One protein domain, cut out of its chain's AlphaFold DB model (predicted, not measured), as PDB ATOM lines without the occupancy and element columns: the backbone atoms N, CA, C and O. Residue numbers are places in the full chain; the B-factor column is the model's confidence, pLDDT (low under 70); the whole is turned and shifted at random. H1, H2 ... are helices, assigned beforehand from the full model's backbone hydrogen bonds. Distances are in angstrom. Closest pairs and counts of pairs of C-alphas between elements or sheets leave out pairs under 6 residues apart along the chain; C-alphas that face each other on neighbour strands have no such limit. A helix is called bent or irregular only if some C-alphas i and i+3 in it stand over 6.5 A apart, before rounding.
ATOM      1  N   PHE A  60     158.228 167.515 187.647       88.06
ATOM      2  CA  PHE A  60     159.183 166.592 187.021       88.06
ATOM      3  C   PHE A  60     160.622 167.116 187.057       88.06
ATOM      4  O   PHE A  60     161.422 166.837 186.162       88.06
ATOM      5  N   ARG A  61     160.946 167.953 188.047       88.12
ATOM      6  CA  ARG A  61     162.242 168.636 188.138       88.12
ATOM      7  C   ARG A  61     163.421 167.661 188.136       88.12
ATOM      8  O   ARG A  61     164.417 167.895 187.452       88.12
ATOM      9  N   ASP A  62     163.311 166.583 188.907       91.25
ATOM     10  CA  ASP A  62     164.385 165.602 189.063       91.25
ATOM     11  C   ASP A  62     164.533 164.746 187.797       91.25
ATOM     12  O   ASP A  62     165.650 164.492 187.337       91.25
ATOM     13  N   GLU A  63     163.416 164.362 187.173       92.00
ATOM     14  CA  GLU A  63     163.387 163.674 185.883       92.00
ATOM     15  C   GLU A  63     164.002 164.541 184.779       92.00
ATOM     16  O   GLU A  63     164.837 164.055 184.016       92.00
ATOM     17  N   GLN A  64     163.675 165.834 184.728       89.56
ATOM     18  CA  GLN A  64     164.272 166.772 183.774       89.56
ATOM     19  C   GLN A  64     165.773 166.896 183.972       89.56
ATOM     20  O   GLN A  64     166.522 166.843 183.000       89.56
ATOM     21  N   TYR A  65     166.225 167.039 185.220       90.94
ATOM     22  CA  TYR A  65     167.651 167.114 185.517       90.94
ATOM     23  C   TYR A  65     168.381 165.849 185.046       90.94
ATOM     24  O   TYR A  65     169.448 165.925 184.424       90.94
ATOM     25  N   LYS A  66     167.786 164.676 185.284       94.69
ATOM     26  CA  LYS A  66     168.316 163.397 184.810       94.69
ATOM     27  C   LYS A  66     168.379 163.345 183.279       94.69
ATOM     28  O   LYS A  66     169.431 163.005 182.744       94.69
ATOM     29  N   LEU A  67     167.304 163.702 182.579       93.50
ATOM     30  CA  LEU A  67     167.253 163.683 181.112       93.50
ATOM     31  C   LEU A  67     168.244 164.682 180.499       93.50
ATOM     32  O   LEU A  67     169.019 164.300 179.628       93.50
ATOM     33  N   ALA A  68     168.338 165.904 181.029       90.56
ATOM     34  CA  ALA A  68     169.316 166.906 180.594       90.56
ATOM     35  C   ALA A  68     170.773 166.446 180.805       90.56
ATOM     36  O   ALA A  68     171.671 166.754 180.012       90.56
ATOM     37  N   THR A  69     171.026 165.670 181.865       94.31
ATOM     38  CA  THR A  69     172.336 165.048 182.101       94.31
ATOM     39  C   THR A  69     172.651 164.001 181.030       94.31
ATOM     40  O   THR A  69     173.771 163.965 180.519       94.31
ATOM     41  N   ILE A  70     171.666 163.181 180.650       96.88
ATOM     42  CA  ILE A  70     171.811 162.177 179.588       96.88
ATOM     43  C   ILE A  70     172.021 162.854 178.222       96.88
ATOM     44  O   ILE A  70     172.953 162.487 177.509       96.88
ATOM     45  N   GLU A  71     171.245 163.889 177.887       93.81
ATOM     46  CA  GLU A  71     171.433 164.694 176.668       93.81
ATOM     47  C   GLU A  71     172.837 165.293 176.593       93.81
ATOM     48  O   GLU A  71     173.486 165.240 175.548       93.81
ATOM     49  N   THR A  72     173.341 165.831 177.707       93.81
ATOM     50  CA  THR A  72     174.715 166.346 177.786       93.81
ATOM     51  C   THR A  72     175.742 165.235 177.553       93.81
ATOM     52  O   THR A  72     176.759 165.469 176.900       93.81
ATOM     53  N   GLY A  73     175.470 164.019 178.037       97.12
ATOM     54  CA  GLY A  73     176.262 162.826 177.742       97.12
ATOM     55  C   GLY A  73     176.348 162.547 176.241       97.12
ATOM     56  O   GLY A  73     177.450 162.493 175.698       97.12
ATOM     57  N   TYR A  74     175.206 162.467 175.553       97.38
ATOM     58  CA  TYR A  74     175.170 162.264 174.100       97.38
ATOM     59  C   TYR A  74     175.802 163.425 173.325       97.38
ATOM     60  O   TYR A  74     176.530 163.197 172.365       97.38
ATOM     61  N   ARG A  75     175.626 164.674 173.774       95.38
ATOM     62  CA  ARG A  75     176.293 165.848 173.188       95.38
ATOM     63  C   ARG A  75     177.817 165.717 173.224       95.38
ATOM     64  O   ARG A  75     178.496 166.064 172.258       95.38
ATOM     65  N   ASN A  76     178.355 165.234 174.343       96.31
ATOM     66  CA  ASN A  76     179.788 165.001 174.489       96.31
ATOM     67  C   ASN A  76     180.257 163.845 173.599       96.31
ATOM     68  O   ASN A  76     181.279 164.000 172.936       96.31
ATOM     69  N   GLN A  77     179.488 162.755 173.523       97.62
ATOM     70  CA  GLN A  77     179.783 161.625 172.635       97.62
ATOM     71  C   GLN A  77     179.781 162.033 171.157       97.62
ATOM     72  O   GLN A  77     180.724 161.710 170.449       97.62
ATOM     73  N   LEU A  78     178.803 162.825 170.698       97.81
ATOM     74  CA  LEU A  78     178.792 163.373 169.331       97.81
ATOM     75  C   LEU A  78     180.054 164.176 169.035       97.81
ATOM     76  O   LEU A  78     180.632 164.087 167.955       97.81
ATOM     77  N   LYS A  79     180.486 164.991 170.000       96.75
ATOM     78  CA  LYS A  79     181.684 165.811 169.851       96.75
ATOM     79  C   LYS A  79     182.955 164.968 169.804       96.75
ATOM     80  O   LYS A  79     183.853 165.308 169.037       96.75
ATOM     81  N   GLU A  80     183.043 163.925 170.622       97.44
ATOM     82  CA  GLU A  80     184.149 162.963 170.624       97.44
ATOM     83  C   GLU A  80     184.199 162.202 169.297       97.44
ATOM     84  O   GLU A  80     185.188 162.323 168.582       97.44
ATOM     85  N   GLN A  81     183.089 161.583 168.891       97.62
ATOM     86  CA  GLN A  81     182.986 160.835 167.638       97.62
ATOM     87  C   GLN A  81     183.311 161.703 166.417       97.62
ATOM     88  O   GLN A  81     184.086 161.307 165.549       97.62
ATOM     89  N   LEU A  82     182.792 162.935 166.366       97.44
ATOM     90  CA  LEU A  82     183.131 163.867 165.292       97.44
ATOM     91  C   LEU A  82     184.614 164.263 165.333       97.44
ATOM     92  O   LEU A  82     185.233 164.432 164.286       97.44
ATOM     93  N   THR A  83     185.202 164.429 166.520       96.56
ATOM     94  CA  THR A  83     186.639 164.725 166.651       96.56
ATOM     95  C   THR A  83     187.476 163.571 166.110       96.56
ATOM     96  O   THR A  83     188.399 163.816 165.330       96.56
ATOM     97  N   ASP A  84     187.124 162.338 166.463       95.38
ATOM     98  CA  ASP A  84     187.823 161.130 166.034       95.38
ATOM     99  C   ASP A  84     187.705 160.924 164.526       95.38
ATOM    100  O   ASP A  84     188.723 160.743 163.857       95.38
ATOM    101  N   LEU A  85     186.501 161.058 163.962       95.38
ATOM    102  CA  LEU A  85     186.269 161.012 162.518       95.38
ATOM    103  C   LEU A  85     187.147 162.038 161.786       95.38
ATOM    104  O   LEU A  85     187.881 161.712 160.852       95.38
ATOM    105  N   LEU A  86     187.139 163.288 162.252       94.56
ATOM    106  CA  LEU A  86     187.946 164.355 161.668       94.56
ATOM    107  C   LEU A  86     189.457 164.099 161.808       94.56
ATOM    108  O   LEU A  86     190.217 164.414 160.890       94.56
ATOM    109  N   GLN A  87     189.911 163.514 162.918       92.19
ATOM    110  CA  GLN A  87     191.310 163.132 163.117       92.19
ATOM    111  C   GLN A  87     191.721 161.973 162.201       92.19
ATOM    112  O   GLN A  87     192.828 161.979 161.648       92.19
ATOM    113  N   GLN A  88     190.845 160.993 161.996       90.69
ATOM    114  CA  GLN A  88     191.060 159.898 161.053       90.69
ATOM    115  C   GLN A  88     191.188 160.425 159.616       90.69
ATOM    116  O   GLN A  88     192.133 160.051 158.920       90.69
ATOM    117  N   LEU A  89     190.349 161.391 159.216       90.38
ATOM    118  CA  LEU A  89     190.479 162.086 157.927       90.38
ATOM    119  C   LEU A  89     191.826 162.815 157.794       90.38
ATOM    120  O   LEU A  89     192.485 162.720 156.758       90.38
ATOM    121  N   GLN A  90     192.279 163.515 158.842       86.19
ATOM    122  CA  GLN A  90     193.574 164.214 158.838       86.19
ATOM    123  C   GLN A  90     194.767 163.258 158.736       86.19
ATOM    124  O   GLN A  90     195.753 163.561 158.063       86.19
ATOM    125  N   THR A  91     194.682 162.114 159.410       84.44
ATOM    126  CA  THR A  91     195.735 161.089 159.434       84.44
ATOM    127  C   THR A  91     195.630 160.094 158.279       84.44
ATOM    128  O   THR A  91     196.461 159.193 158.189       84.44
ATOM    129  N   ARG A  92     194.665 160.290 157.366       76.75
ATOM    130  CA  ARG A  92     194.404 159.433 156.198       76.75
ATOM    131  C   ARG A  92     194.197 157.967 156.570       76.75
ATOM    132  O   ARG A  92     194.629 157.069 155.852       76.75
ATOM    133  N   GLN A  93     193.551 157.734 157.708       76.38
ATOM    134  CA  GLN A  93     193.054 156.407 158.045       76.38
ATOM    135  C   GLN A  93     191.919 156.029 157.086       76.38
ATOM    136  O   GLN A  93     191.321 156.890 156.437       76.38
ATOM    137  N   SER A  94     191.650 154.730 156.969       82.62
ATOM    138  CA  SER A  94     190.582 154.226 156.109       82.62
ATOM    139  C   SER A  94     189.223 154.581 156.710       82.62
ATOM    140  O   SER A  94     188.700 153.835 157.530       82.62
ATOM    141  N   VAL A  95     188.668 155.713 156.284       85.44
ATOM    142  CA  VAL A  95     187.321 156.173 156.639       85.44
ATOM    143  C   VAL A  95     186.417 156.023 155.409       85.44
ATOM    144  O   VAL A  95     186.818 156.438 154.313       85.44
ATOM    145  N   PRO A  96     185.207 155.455 155.543       86.06
ATOM    146  CA  PRO A  96     184.205 155.509 154.483       86.06
ATOM    147  C   PRO A  96     183.967 156.953 154.020       86.06
ATOM    148  O   PRO A  96     183.967 157.880 154.823       86.06
ATOM    149  N   ASN A  97     183.798 157.177 152.715       88.25
ATOM    150  CA  ASN A  97     183.548 158.512 152.148       88.25
ATOM    151  C   ASN A  97     184.626 159.578 152.458       88.25
ATOM    152  O   ASN A  97     184.367 160.776 152.327       88.25
ATOM    153  N   ALA A  98     185.858 159.179 152.809       89.75
ATOM    154  CA  ALA A  98     186.916 160.113 153.208       89.75
ATOM    155  C   ALA A  98     187.160 161.250 152.201       89.75
ATOM    156  O   ALA A  98     187.311 162.407 152.594       89.75
ATOM    157  N   ASN A  99     187.176 160.937 150.900       89.69
ATOM    158  CA  ASN A  99     187.393 161.928 149.842       89.69
ATOM    159  C   ASN A  99     186.275 162.979 149.797       89.69
ATOM    160  O   ASN A  99     186.567 164.168 149.653       89.69
ATOM    161  N   TYR A 100     185.022 162.558 149.982       92.12
ATOM    162  CA  TYR A 100     183.871 163.453 150.048       92.12
ATOM    163  C   TYR A 100     183.960 164.387 151.259       92.12
ATOM    164  O   TYR A 100     183.894 165.608 151.115       92.12
ATOM    165  N   TYR A 101     184.223 163.843 152.451       94.44
ATOM    166  CA  TYR A 101     184.364 164.657 153.660       94.44
ATOM    167  C   TYR A 101     185.555 165.618 153.582       94.44
ATOM    168  O   TYR A 101     185.437 166.781 153.968       94.44
ATOM    169  N   LEU A 102     186.691 165.194 153.019       93.38
ATOM    170  CA  LEU A 102     187.829 166.084 152.762       93.38
ATOM    171  C   LEU A 102     187.466 167.207 151.782       93.38
ATOM    172  O   LEU A 102     187.863 168.356 151.995       93.38
ATOM    173  N   PHE A 103     186.696 166.912 150.735       93.50
ATOM    174  CA  PHE A 103     186.190 167.922 149.810       93.50
ATOM    175  C   PHE A 103     185.288 168.950 150.519       93.50
ATOM    176  O   PHE A 103     185.520 170.157 150.391       93.50
ATOM    177  N   LEU A 104     184.334 168.502 151.342       96.06
ATOM    178  CA  LEU A 104     183.458 169.381 152.128       96.06
ATOM    179  C   LEU A 104     184.244 170.255 153.119       96.06
ATOM    180  O   LEU A 104     184.045 171.471 153.199       96.06
ATOM    181  N   MET A 105     185.207 169.666 153.832       97.06
ATOM    182  CA  MET A 105     186.075 170.391 154.763       97.06
ATOM    183  C   MET A 105     186.933 171.439 154.043       97.06
ATOM    184  O   MET A 105     187.157 172.534 154.573       97.06
ATOM    185  N   ARG A 106     187.369 171.156 152.809       95.44
ATOM    186  CA  ARG A 106     188.074 172.127 151.964       95.44
ATOM    187  C   ARG A 106     187.167 173.294 151.571       95.44
ATOM    188  O   ARG A 106     187.608 174.436 151.672       95.44
ATOM    189  N   LYS A 107     185.903 173.041 151.208       96.00
ATOM    190  CA  LYS A 107     184.911 174.097 150.923       96.00
ATOM    191  C   LYS A 107     184.691 175.008 152.134       96.00
ATOM    192  O   LYS A 107     184.753 176.227 151.981       96.00
ATOM    193  N   ILE A 108     184.531 174.445 153.342       97.25
ATOM    194  CA  ILE A 108     184.454 175.241 154.585       97.25
ATOM    195  C   ILE A 108     185.693 176.121 154.726       97.25
ATOM    196  O   ILE A 108     185.567 177.324 154.959       97.25
ATOM    197  N   ARG A 109     186.893 175.541 154.605       96.25
ATOM    198  CA  ARG A 109     188.144 176.292 154.751       96.25
ATOM    199  C   ARG A 109     188.191 177.460 153.771       96.25
ATOM    200  O   ARG A 109     188.459 178.583 154.194       96.25
ATOM    201  N   ASP A 110     187.940 177.193 152.495       95.06
ATOM    202  CA  ASP A 110     188.101 178.165 151.418       95.06
ATOM    203  C   ASP A 110     187.092 179.327 151.566       95.06
ATOM    204  O   ASP A 110     187.481 180.487 151.419       95.06
ATOM    205  N   GLU A 111     185.840 179.062 151.964       95.44
ATOM    206  CA  GLU A 111     184.828 180.104 152.229       95.44
ATOM    207  C   GLU A 111     185.092 180.873 153.535       95.44
ATOM    208  O   GLU A 111     184.993 182.103 153.568       95.44
ATOM    209  N   VAL A 112     185.466 180.184 154.623       95.69
ATOM    210  CA  VAL A 112     185.721 180.811 155.934       95.69
ATOM    211  C   VAL A 112     187.007 181.641 155.926       95.69
ATOM    212  O   VAL A 112     187.085 182.672 156.601       95.69
ATOM    213  N   GLN A 113     188.040 181.238 155.177       94.19
ATOM    214  CA  GLN A 113     189.302 181.981 155.105       94.19
ATOM    215  C   GLN A 113     189.136 183.381 154.515       94.19
ATOM    216  O   GLN A 113     189.824 184.296 154.975       94.19
ATOM    217  N   GLN A 114     188.205 183.541 153.572       92.31
ATOM    218  CA  GLN A 114     187.887 184.805 152.908       92.31
ATOM    219  C   GLN A 114     187.108 185.778 153.806       92.31
ATOM    220  O   GLN A 114     187.072 186.981 153.533       92.31
ATOM    221  N   GLN A 115     186.502 185.290 154.895       93.19
ATOM    222  CA  GLN A 115     185.705 186.129 155.788       93.19
ATOM    223  C   GLN A 115     186.585 187.004 156.684       93.19
ATOM    224  O   GLN A 115     187.559 186.551 157.296       93.19
ATOM    225  N   LYS A 116     186.199 188.278 156.805       87.81
ATOM    226  CA  LYS A 116     186.802 189.229 157.746       87.81
ATOM    227  C   LYS A 116     186.198 189.034 159.142       87.81
ATOM    228  O   LYS A 116     185.001 188.810 159.273       87.81
ATOM    229  N   GLY A 117     187.008 189.191 160.189       90.31
ATOM    230  CA  GLY A 117     186.546 189.123 161.582       90.31
ATOM    231  C   GLY A 117     186.688 187.741 162.232       90.31
ATOM    232  O   GLY A 117     187.554 186.948 161.862       90.31
ATOM    233  N   LYS A 118     185.882 187.479 163.273       92.38
ATOM    234  CA  LYS A 118     185.954 186.238 164.063       92.38
ATOM    235  C   LYS A 118     185.445 185.046 163.244       92.38
ATOM    236  O   LYS A 118     184.291 185.019 162.841       92.38
ATOM    237  N   LYS A 119     186.284 184.019 163.083       93.38
ATOM    238  CA  LYS A 119     185.972 182.768 162.362       93.38
ATOM    239  C   LYS A 119     185.282 181.742 163.272       93.38
ATOM    240  O   LYS A 119     185.794 180.654 163.507       93.38
ATOM    241  N   LEU A 120     184.154 182.138 163.855       94.25
ATOM    242  CA  LEU A 120     183.296 181.302 164.700       94.25
ATOM    243  C   LEU A 120     181.880 181.341 164.130       94.25
ATOM    244  O   LEU A 120     181.448 182.406 163.702       94.25
ATOM    245  N   TYR A 121     181.156 180.221 164.182       95.38
ATOM    246  CA  TYR A 121     179.887 180.005 163.474       95.38
ATOM    247  C   TYR A 121     178.927 181.206 163.525       95.38
ATOM    248  O   TYR A 121     178.581 181.760 162.489       95.38
ATOM    249  N   GLY A 122     178.559 181.695 164.714       94.00
ATOM    250  CA  GLY A 122     177.591 182.800 164.806       94.00
ATOM    251  C   GLY A 122     178.136 184.202 164.523       94.00
ATOM    252  O   GLY A 122     177.412 185.162 164.737       94.00
ATOM    253  N   TYR A 123     179.382 184.336 164.070       94.12
ATOM    254  CA  TYR A 123     179.909 185.579 163.492       94.12
ATOM    255  C   TYR A 123     180.064 185.486 161.967       94.12
ATOM    256  O   TYR A 123     180.452 186.468 161.334       94.12
ATOM    257  N   LEU A 124     179.801 184.317 161.373       94.25
ATOM    258  CA  LEU A 124     179.905 184.118 159.934       94.25
ATOM    259  C   LEU A 124     178.647 184.637 159.215       94.25
ATOM    260  O   LEU A 124     177.541 184.541 159.757       94.25
ATOM    261  N   PRO A 125     178.782 185.153 157.977       94.12
ATOM    262  CA  PRO A 125     177.632 185.519 157.155       94.12
ATOM    263  C   PRO A 125     176.707 184.327 156.889       94.12
ATOM    264  O   PRO A 125     177.163 183.184 156.829       94.12
ATOM    265  N   ARG A 126     175.418 184.600 156.642       93.12
ATOM    266  CA  ARG A 126     174.375 183.576 156.420       93.12
ATOM    267  C   ARG A 126     174.775 182.512 155.393       93.12
ATOM    268  O   ARG A 126     174.642 181.332 155.685       93.12
ATOM    269  N   LYS A 127     175.341 182.918 154.248       93.31
ATOM    270  CA  LYS A 127     175.815 181.994 153.199       93.31
ATOM    271  C   LYS A 127     176.826 180.970 153.734       93.31
ATOM    272  O   LYS A 127     176.736 179.794 153.414       93.31
ATOM    273  N   VAL A 128     177.777 181.414 154.556       95.31
ATOM    274  CA  VAL A 128     178.822 180.539 155.109       95.31
ATOM    275  C   VAL A 128     178.269 179.684 156.249       95.31
ATOM    276  O   VAL A 128     178.665 178.531 156.375       95.31
ATOM    277  N   LYS A 129     177.326 180.206 157.051       95.88
ATOM    278  CA  LYS A 129     176.608 179.403 158.057       95.88
ATOM    279  C   LYS A 129     175.878 178.227 157.404       95.88
ATOM    280  O   LYS A 129     176.130 177.101 157.804       95.88
ATOM    281  N   LYS A 130     175.112 178.478 156.335       95.81
ATOM    282  CA  LYS A 130     174.398 177.434 155.583       95.81
ATOM    283  C   LYS A 130     175.321 176.363 155.004       95.81
ATOM    284  O   LYS A 130     174.987 175.189 155.066       95.81
ATOM    285  N   LEU A 131     176.511 176.742 154.534       96.88
ATOM    286  CA  LEU A 131     177.520 175.764 154.122       96.88
ATOM    287  C   LEU A 131     177.977 174.893 155.299       96.88
ATOM    288  O   LEU A 131     178.094 173.684 155.157       96.88
ATOM    289  N   VAL A 132     178.259 175.492 156.459       97.62
ATOM    290  CA  VAL A 132     178.666 174.733 157.653       97.62
ATOM    291  C   VAL A 132     177.541 173.813 158.133       97.62
ATOM    292  O   VAL A 132     177.831 172.696 158.554       97.62
ATOM    293  N   ASP A 133     176.288 174.261 158.048       97.44
ATOM    294  CA  ASP A 133     175.109 173.465 158.398       97.44
ATOM    295  C   ASP A 133     174.966 172.258 157.466       97.44
ATOM    296  O   ASP A 133     174.918 171.133 157.950       97.44
ATOM    297  N   TYR A 134     175.040 172.478 156.150       97.12
ATOM    298  CA  TYR A 134     175.038 171.406 155.154       97.12
ATOM    299  C   TYR A 134     176.164 170.394 155.381       97.12
ATOM    300  O   TYR A 134     175.947 169.190 155.350       97.12
ATOM    301  N   VAL A 135     177.387 170.853 155.653       97.50
ATOM    302  CA  VAL A 135     178.498 169.922 155.895       97.50
ATOM    303  C   VAL A 135     178.290 169.112 157.174       97.50
ATOM    304  O   VAL A 135     178.644 167.937 157.204       97.50
ATOM    305  N   LEU A 136     177.714 169.705 158.225       97.88
ATOM    306  CA  LEU A 136     177.353 168.952 159.426       97.88
ATOM    307  C   LEU A 136     176.244 167.933 159.131       97.88
ATOM    308  O   LEU A 136     176.361 166.799 159.586       97.88
ATOM    309  N   HIS A 137     175.234 168.313 158.345       96.81
ATOM    310  CA  HIS A 137     174.172 167.425 157.870       96.81
ATOM    311  C   HIS A 137     174.747 166.215 157.114       96.81
ATOM    312  O   HIS A 137     174.429 165.074 157.432       96.81
ATOM    313  N   GLU A 138     175.661 166.446 156.168       96.44
ATOM    314  CA  GLU A 138     176.297 165.386 155.376       96.44
ATOM    315  C   GLU A 138     177.208 164.472 156.204       96.44
ATOM    316  O   GLU A 138     177.201 163.256 156.025       96.44
ATOM    317  N   ILE A 139     178.003 165.036 157.120       96.06
ATOM    318  CA  ILE A 139     178.891 164.246 157.985       96.06
ATOM    319  C   ILE A 139     178.084 163.423 158.994       96.06
ATOM    320  O   ILE A 139     178.463 162.301 159.303       96.06
ATOM    321  N   ALA A 140     176.955 163.936 159.479       95.75
ATOM    322  CA  ALA A 140     176.110 163.223 160.433       95.75
ATOM    323  C   ALA A 140     175.343 162.032 159.842       95.75
ATOM    324  O   ALA A 140     174.711 161.297 160.595       95.75
ATOM    325  N   LYS A 141     175.416 161.821 158.520       95.06
ATOM    326  CA  LYS A 141     174.958 160.586 157.865       95.06
ATOM    327  C   LYS A 141     175.886 159.394 158.135       95.06
ATOM    328  O   LYS A 141     175.508 158.277 157.809       95.06
ATOM    329  N   ASP A 142     177.076 159.627 158.693       94.81
ATOM    330  CA  ASP A 142     177.930 158.572 159.246       94.81
ATOM    331  C   ASP A 142     177.161 157.732 160.280       94.81
ATOM    332  O   ASP A 142     176.453 158.289 161.124       94.81
ATOM    333  N   ASP A 143     177.292 156.405 160.205       94.56
ATOM    334  CA  ASP A 143     176.461 155.465 160.969       94.56
ATOM    335  C   ASP A 143     176.572 155.695 162.486       94.56
ATOM    336  O   ASP A 143     175.553 155.764 163.181       94.56
ATOM    337  N   ASP A 144     177.793 155.891 162.994       94.75
ATOM    338  CA  ASP A 144     178.040 156.093 164.424       94.75
ATOM    339  C   ASP A 144     177.453 157.432 164.901       94.75
ATOM    340  O   ASP A 144     176.792 157.506 165.943       94.75
ATOM    341  N   LEU A 145     177.662 158.514 164.138       96.62
ATOM    342  CA  LEU A 145     177.103 159.831 164.466       96.62
ATOM    343  C   LEU A 145     175.570 159.831 164.421       96.62
ATOM    344  O   LEU A 145     174.933 160.395 165.318       96.62
ATOM    345  N   SER A 146     174.990 159.187 163.409       96.81
ATOM    346  CA  SER A 146     173.544 159.074 163.231       96.81
ATOM    347  C   SER A 146     172.904 158.280 164.375       96.81
ATOM    348  O   SER A 146     171.904 158.720 164.950       96.81
ATOM    349  N   GLU A 147     173.523 157.173 164.808       97.69
ATOM    350  CA  GLU A 147     173.038 156.381 165.945       97.69
ATOM    351  C   GLU A 147     173.058 157.187 167.254       97.69
ATOM    352  O   GLU A 147     172.068 157.207 167.997       97.69
ATOM    353  N   ILE A 148     174.162 157.886 167.546       98.00
ATOM    354  CA  ILE A 148     174.272 158.717 168.755       98.00
ATOM    355  C   ILE A 148     173.230 159.844 168.721       98.00
ATOM    356  O   ILE A 148     172.575 160.113 169.732       98.00
ATOM    357  N   TYR A 149     173.041 160.496 167.571       97.50
ATOM    358  CA  TYR A 149     172.090 161.597 167.461       97.50
ATOM    359  C   TYR A 149     170.630 161.132 167.538       97.50
ATOM    360  O   TYR A 149     169.807 161.795 168.173       97.50
ATOM    361  N   SER A 150     170.311 159.948 167.010       96.38
ATOM    362  CA  SER A 150     169.001 159.316 167.202       96.38
ATOM    363  C   SER A 150     168.686 159.106 168.688       96.38
ATOM    364  O   SER A 150     167.569 159.386 169.129       96.38
ATOM    365  N   LYS A 151     169.668 158.666 169.486       97.19
ATOM    366  CA  LYS A 151     169.503 158.515 170.943       97.19
ATOM    367  C   LYS A 151     169.348 159.861 171.649       97.19
ATOM    368  O   LYS A 151     168.554 159.970 172.580       97.19
ATOM    369  N   TRP A 152     170.060 160.899 171.203       96.38
ATOM    370  CA  TRP A 152     169.848 162.256 171.714       96.38
ATOM    371  C   TRP A 152     168.406 162.726 171.455       96.38
ATOM    372  O   TRP A 152     167.749 163.200 172.381       96.38
ATOM    373  N   ASN A 153     167.883 162.524 170.239       94.25
ATOM    374  CA  ASN A 153     166.505 162.884 169.891       94.25
ATOM    375  C   ASN A 153     165.467 162.094 170.701       94.25
ATOM    376  O   ASN A 153     164.472 162.671 171.132       94.25
ATOM    377  N   GLU A 154     165.706 160.808 170.978       94.00
ATOM    378  CA  GLU A 154     164.843 160.011 171.859       94.00
ATOM    379  C   GLU A 154     164.717 160.629 173.255       94.00
ATOM    380  O   GLU A 154     163.602 160.833 173.742       94.00
ATOM    381  N   VAL A 155     165.845 161.008 173.861       93.75
ATOM    382  CA  VAL A 155     165.855 161.649 175.183       93.75
ATOM    383  C   VAL A 155     165.211 163.032 175.136       93.75
ATOM    384  O   VAL A 155     164.449 163.378 176.039       93.75
ATOM    385  N   ASN A 156     165.440 163.806 174.072       90.94
ATOM    386  CA  ASN A 156     164.792 165.103 173.896       90.94
ATOM    387  C   ASN A 156     163.263 164.963 173.784       90.94
ATOM    388  O   ASN A 156     162.523 165.719 174.419       90.94
ATOM    389  N   ARG A 157     162.759 163.954 173.056       89.81
ATOM    390  CA  ARG A 157     161.319 163.649 173.001       89.81
ATOM    391  C   ARG A 157     160.771 163.248 174.367       89.81
ATOM    392  O   ARG A 157     159.695 163.724 174.731       89.81
ATOM    393  N   GLU A 158     161.491 162.418 175.123       90.81
ATOM    394  CA  GLU A 158     161.108 162.036 176.489       90.81
ATOM    395  C   GLU A 158     161.027 163.273 177.396       90.81
ATOM    396  O   GLU A 158     160.002 163.501 178.040       90.81
ATOM    397  N   LYS A 159     162.044 164.141 177.362       88.75
ATOM    398  CA  LYS A 159     162.095 165.398 178.123       88.75
ATOM    399  C   LYS A 159     160.924 166.321 177.784       88.75
ATOM    400  O   LYS A 159     160.267 166.839 178.685       88.75
ATOM    401  N   LEU A 160     160.626 166.507 176.497       83.94
ATOM    402  CA  LEU A 160     159.507 167.336 176.041       83.94
ATOM    403  C   LEU A 160     158.137 166.725 176.395       83.94
ATOM    404  O   LEU A 160     157.189 167.471 176.663       83.94
ATOM    405  N   SER A 161     158.041 165.391 176.449       85.69
ATOM    406  CA  SER A 161     156.800 164.673 176.781       85.69
ATOM    407  C   SER A 161     156.319 164.902 178.217       85.69
ATOM    408  O   SER A 161     155.135 164.733 178.507       85.69
ATOM    409  N   LEU A 162     157.203 165.370 179.108       83.88
ATOM    410  CA  LEU A 162     156.857 165.725 180.490       83.88
ATOM    411  C   LEU A 162     155.861 166.898 180.577       83.88
ATOM    412  O   LEU A 162     155.221 167.087 181.611       83.88
ATOM    413  N   TYR A 163     155.706 167.677 179.501       74.50
ATOM    414  CA  TYR A 163     154.860 168.878 179.474       74.50
ATOM    415  C   TYR A 163     153.891 168.939 178.299       74.50
ATOM    416  O   TYR A 163     152.823 169.553 178.399       74.50
ATOM    417  N   TYR A 164     154.289 168.364 177.166       74.81
ATOM    418  CA  TYR A 164     153.590 168.480 175.897       74.81
ATOM    419  C   TYR A 164     153.298 167.103 175.314       74.81
ATOM    420  O   TYR A 164     154.040 166.155 175.539       74.81
ATOM    421  N   ASP A 165     152.242 167.009 174.507       75.56
ATOM    422  CA  ASP A 165     152.088 165.851 173.631       75.56
ATOM    423  C   ASP A 165     153.109 165.975 172.490       75.56
ATOM    424  O   ASP A 165     153.150 166.987 171.782       75.56
ATOM    425  N   THR A 166     153.993 164.986 172.377       72.62
ATOM    426  CA  THR A 166     155.103 164.959 171.416       72.62
ATOM    427  C   THR A 166     154.898 163.933 170.304       72.62
ATOM    428  O   THR A 166     155.767 163.818 169.448       72.62
ATOM    429  N   LYS A 167     153.762 163.215 170.275       66.12
ATOM    430  CA  LYS A 167     153.513 162.099 169.340       66.12
ATOM    431  C   LYS A 167     153.653 162.456 167.861       66.12
ATOM    432  O   LYS A 167     154.062 161.601 167.086       66.12
ATOM    433  N   ASP A 168     153.353 163.700 167.503       69.19
ATOM    434  CA  ASP A 168     153.357 164.170 166.115       69.19
ATOM    435  C   ASP A 168     154.524 165.128 165.810       69.19
ATOM    436  O   ASP A 168     154.536 165.774 164.763       69.19
ATOM    437  N   LYS A 169     155.494 165.275 166.727       71.69
ATOM    438  CA  LYS A 169     156.620 166.197 166.534       71.69
ATOM    439  C   LYS A 169     157.798 165.489 165.856       71.69
ATOM    440  O   LYS A 169     158.237 164.462 166.376       71.69
ATOM    441  N   PRO A 170     158.317 166.023 164.736       78.50
ATOM    442  CA  PRO A 170     159.488 165.460 164.081       78.50
ATOM    443  C   PRO A 170     160.747 165.664 164.930       78.50
ATOM    444  O   PRO A 170     160.811 166.554 165.781       78.50
ATOM    445  N   ASP A 171     161.755 164.838 164.664       87.69
ATOM    446  CA  ASP A 171     163.079 164.993 165.256       87.69
ATOM    447  C   ASP A 171     163.770 166.249 164.734       87.69
ATOM    448  O   ASP A 171     163.595 166.646 163.583       87.69
ATOM    449  N   VAL A 172     164.579 166.869 165.593       89.62
ATOM    450  CA  VAL A 172     165.372 168.039 165.216       89.62
ATOM    451  C   VAL A 172     166.523 167.546 164.338       89.62
ATOM    452  O   VAL A 172     167.290 166.704 164.815       89.62
ATOM    453  N   PRO A 173     166.740 168.075 163.124       92.56
ATOM    454  CA  PRO A 173     167.972 167.804 162.386       92.56
ATOM    455  C   PRO A 173     169.206 168.320 163.146       92.56
ATOM    456  O   PRO A 173     169.151 169.347 163.829       92.56
ATOM    457  N   ILE A 174     170.336 167.615 163.066       95.19
ATOM    458  CA  ILE A 174     171.531 167.884 163.892       95.19
ATOM    459  C   ILE A 174     172.091 169.295 163.693       95.19
ATOM    460  O   ILE A 174     172.546 169.952 164.630       95.19
ATOM    461  N   GLU A 175     172.015 169.787 162.466       93.69
ATOM    462  CA  GLU A 175     172.453 171.098 162.034       93.69
ATOM    463  C   GLU A 175     171.482 172.204 162.441       93.69
ATOM    464  O   GLU A 175     171.888 173.359 162.544       93.69
ATOM    465  N   LYS A 176     170.228 171.875 162.746       92.25
ATOM    466  CA  LYS A 176     169.242 172.832 163.260       92.25
ATOM    467  C   LYS A 176     169.319 172.977 164.774       92.25
ATOM    468  O   LYS A 176     168.947 174.016 165.304       92.25
ATOM    469  N   ASN A 177     169.887 171.993 165.468       91.62
ATOM    470  CA  ASN A 177     170.000 171.998 166.921       91.62
ATOM    471  C   ASN A 177     171.009 173.064 167.443       91.62
ATOM    472  O   ASN A 177     172.223 172.951 167.217       91.62
ATOM    473  N   PRO A 178     170.567 174.090 168.196       87.50
ATOM    474  CA  PRO A 178     171.403 175.175 168.695       87.50
ATOM    475  C   PRO A 178     172.350 174.719 169.806       87.50
ATOM    476  O   PRO A 178     173.447 175.278 169.934       87.50
ATOM    477  N   GLU A 179     172.009 173.663 170.558       87.19
ATOM    478  CA  GLU A 179     172.900 173.079 171.569       87.19
ATOM    479  C   GLU A 179     174.168 172.484 170.936       87.19
ATOM    480  O   GLU A 179     175.216 172.354 171.582       87.19
ATOM    481  N   LEU A 180     174.107 172.174 169.637       92.00
ATOM    482  CA  LEU A 180     175.190 171.584 168.855       92.00
ATOM    483  C   LEU A 180     176.010 172.612 168.072       92.00
ATOM    484  O   LEU A 180     176.897 172.254 167.295       92.00
ATOM    485  N   ARG A 181     175.855 173.910 168.367       93.75
ATOM    486  CA  ARG A 181     176.729 174.971 167.829       93.75
ATOM    487  C   ARG A 181     178.219 174.711 168.089       93.75
ATOM    488  O   ARG A 181     179.081 175.220 167.366       93.75
ATOM    489  N   SER A 182     178.557 173.931 169.116       94.56
ATOM    490  CA  SER A 182     179.936 173.508 169.377       94.56
ATOM    491  C   SER A 182     180.508 172.588 168.284       94.56
ATOM    492  O   SER A 182     181.680 172.756 167.945       94.56
ATOM    493  N   LEU A 183     179.695 171.718 167.671       97.38
ATOM    494  CA  LEU A 183     180.088 170.844 166.556       97.38
ATOM    495  C   LEU A 183     180.379 171.661 165.291       97.38
ATOM    496  O   LEU A 183     181.424 171.500 164.665       97.38
ATOM    497  N   LYS A 184     179.533 172.652 164.988       97.88
ATOM    498  CA  LYS A 184     179.759 173.597 163.878       97.88
ATOM    499  C   LYS A 184     181.089 174.341 164.022       97.88
ATOM    500  O   LYS A 184     181.855 174.493 163.072       97.88
ATOM    501  N   ASN A 185     181.404 174.788 165.240       97.62
ATOM    502  CA  ASN A 185     182.691 175.426 165.523       97.62
ATOM    503  C   ASN A 185     183.873 174.446 165.478       97.62
ATOM    504  O   ASN A 185     184.980 174.880 165.156       97.62
ATOM    505  N   LEU A 186     183.665 173.165 165.798       97.62
ATOM    506  CA  LEU A 186     184.677 172.121 165.644       97.62
ATOM    507  C   LEU A 186     185.023 171.930 164.160       97.62
ATOM    508  O   LEU A 186     186.196 172.036 163.818       97.62
ATOM    509  N   LEU A 187     184.022 171.795 163.280       97.94
ATOM    510  CA  LEU A 187     184.225 171.711 161.826       97.94
ATOM    511  C   LEU A 187     185.028 172.899 161.292       97.94
ATOM    512  O   LEU A 187     186.043 172.711 160.627       97.94
ATOM    513  N   ILE A 188     184.633 174.129 161.644       97.88
ATOM    514  CA  ILE A 188     185.344 175.345 161.218       97.88
ATOM    515  C   ILE A 188     186.807 175.321 161.679       97.88
ATOM    516  O   ILE A 188     187.713 175.598 160.892       97.88
ATOM    517  N   ARG A 189     187.058 175.001 162.955       97.31
ATOM    518  CA  ARG A 189     188.420 174.970 163.511       97.31
ATOM    519  C   ARG A 189     189.278 173.908 162.834       97.31
ATOM    520  O   ARG A 189     190.407 174.217 162.460       97.31
ATOM    521  N   THR A 190     188.743 172.705 162.652       96.06
ATOM    522  CA  THR A 190     189.439 171.598 161.993       96.06
ATOM    523  C   THR A 190     189.699 171.907 160.521       96.06
ATOM    524  O   THR A 190     190.813 171.704 160.051       96.06
ATOM    525  N   ALA A 191     188.730 172.461 159.790       96.31
ATOM    526  CA  ALA A 191     188.904 172.844 158.388       96.31
ATOM    527  C   ALA A 191     190.016 173.890 158.214       96.31
ATOM    528  O   ALA A 191     190.810 173.821 157.280       96.31
ATOM    529  N   LEU A 192     190.116 174.853 159.133       94.81
ATOM    530  CA  LEU A 192     191.165 175.872 159.088       94.81
ATOM    531  C   LEU A 192     192.560 175.334 159.437       94.81
ATOM    532  O   LEU A 192     193.541 175.912 158.970       94.81
ATOM    533  N   SER A 193     192.661 174.276 160.250       92.44
ATOM    534  CA  SER A 193     193.941 173.683 160.670       92.44
ATOM    535  C   SER A 193     194.392 172.493 159.818       92.44
ATOM    536  O   SER A 193     195.573 172.149 159.830       92.44
ATOM    537  N   MET A 194     193.479 171.862 159.078       90.50
ATOM    538  CA  MET A 194     193.753 170.681 158.266       90.50
ATOM    539  C   MET A 194     194.699 171.009 157.102       90.50
ATOM    540  O   MET A 194     194.514 171.978 156.358       90.50
ATOM    541  N   ASN A 195     195.718 170.169 156.914       85.12
ATOM    542  CA  ASN A 195     196.648 170.289 155.798       85.12
ATOM    543  C   ASN A 195     196.176 169.459 154.596       85.12
ATOM    544  O   ASN A 195     196.578 168.314 154.407       85.12
ATOM    545  N   PHE A 196     195.353 170.073 153.749       81.31
ATOM    546  CA  PHE A 196     194.847 169.449 152.521       81.31
ATOM    547  C   PHE A 196     195.920 169.254 151.436       81.31
ATOM    548  O   PHE A 196     195.695 168.507 150.491       81.31
ATOM    549  N   ASN A 197     197.079 169.911 151.565       68.31
ATOM    550  CA  ASN A 197     198.172 169.870 150.588       68.31
ATOM    551  C   ASN A 197     199.296 168.906 150.994       68.31
ATOM    552  O   ASN A 197     200.319 168.852 150.314       68.31
ATOM    553  N   ALA A 198     199.155 168.176 152.107       56.47
ATOM    554  CA  ALA A 198     200.144 167.191 152.521       56.47
ATOM    555  C   ALA A 198     200.189 166.052 151.492       56.47
ATOM    556  O   ALA A 198     199.452 165.079 151.598       56.47
TER     557      ALA A 198
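AT A GLANCE: This is residues 60 to 198 of the 338 residues of an uncharacterized protein of Ruminococcaceae bacterium P7 (UniProt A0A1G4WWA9). One long helix, H1, runs along the longest axis, with H4 folded back along it and H5 alongside its residues 75 to 86. The hairpin of H2 and H3 crosses H5 toward one end. The printed part has 139 residues and five named helices, H1 to H5 in chain order, with no named strand: all helix, packed part aligned, part crossed. It is compact, with a radius of gyration of the C-alphas of 16.5 A, and only just elongated, spanning 53 by 35 by 25 A.

HOW THE PARTS SIT: Start with H1, residues 61 to 90; with residue 89 alone it only just touches H2, residues 98 to 113, with 3 pairs of C-alphas within 8 A, the closest Leu 89 and Ala 98 at 6.2 A. H2 touches H3, residues 126 to 139, as a hairpin at a shallow tilt of 17 degrees, closest at C-alphas 104 and 135, 6.3 A. H4, residues 143 to 161, touches H1 at 16 degrees, a shallow tilt, opposite ways; C-alphas 71 and 152 are closest, at 5.7 A. H5, residues 178 to 193, touches H1 the same way at a shallow tilt of 17 degrees, closest at C-alphas 79 and 183, 6.2 A. With residues 187 to 192 alone, H5 touches H2 about perpendicular, at 90 degrees, closest at C-alphas 109 and 191, 5.1 A. With residues 183 to 188 alone, it touches residues 132 to 136 of H3 at 89 degrees, about perpendicular, closest at C-alphas 132 and 184, 6.4 A. H4 is apart from H2 and H5. Every O i to N i+4 pair is within hydrogen-bond range in H1, H2, H3 and H4, and 9 of 12 in H5.

IN THESE COORDINATES: Find C-alpha 61 at (162.242, 168.636, 188.138); from there H1 runs 43.1 A to C-alpha 90. H2 spans 22.1 A, H3 19.9 A and H4 26.9 A. H5 runs 24.0 A to C-alpha 193 at (193.941, 173.683, 160.670); it is irregular, with C-alphas 179 and 182 7.4 A apart.

THE WHOLE: The C-alphas of Phe 60 and Ala 198, the two farthest apart, are 53.6 A apart. The printed part has no cut; the links H2 to H3 and H4 to H5 are long. Look for pLDDT under 70 at residues 167 to 168 and 197 to 198.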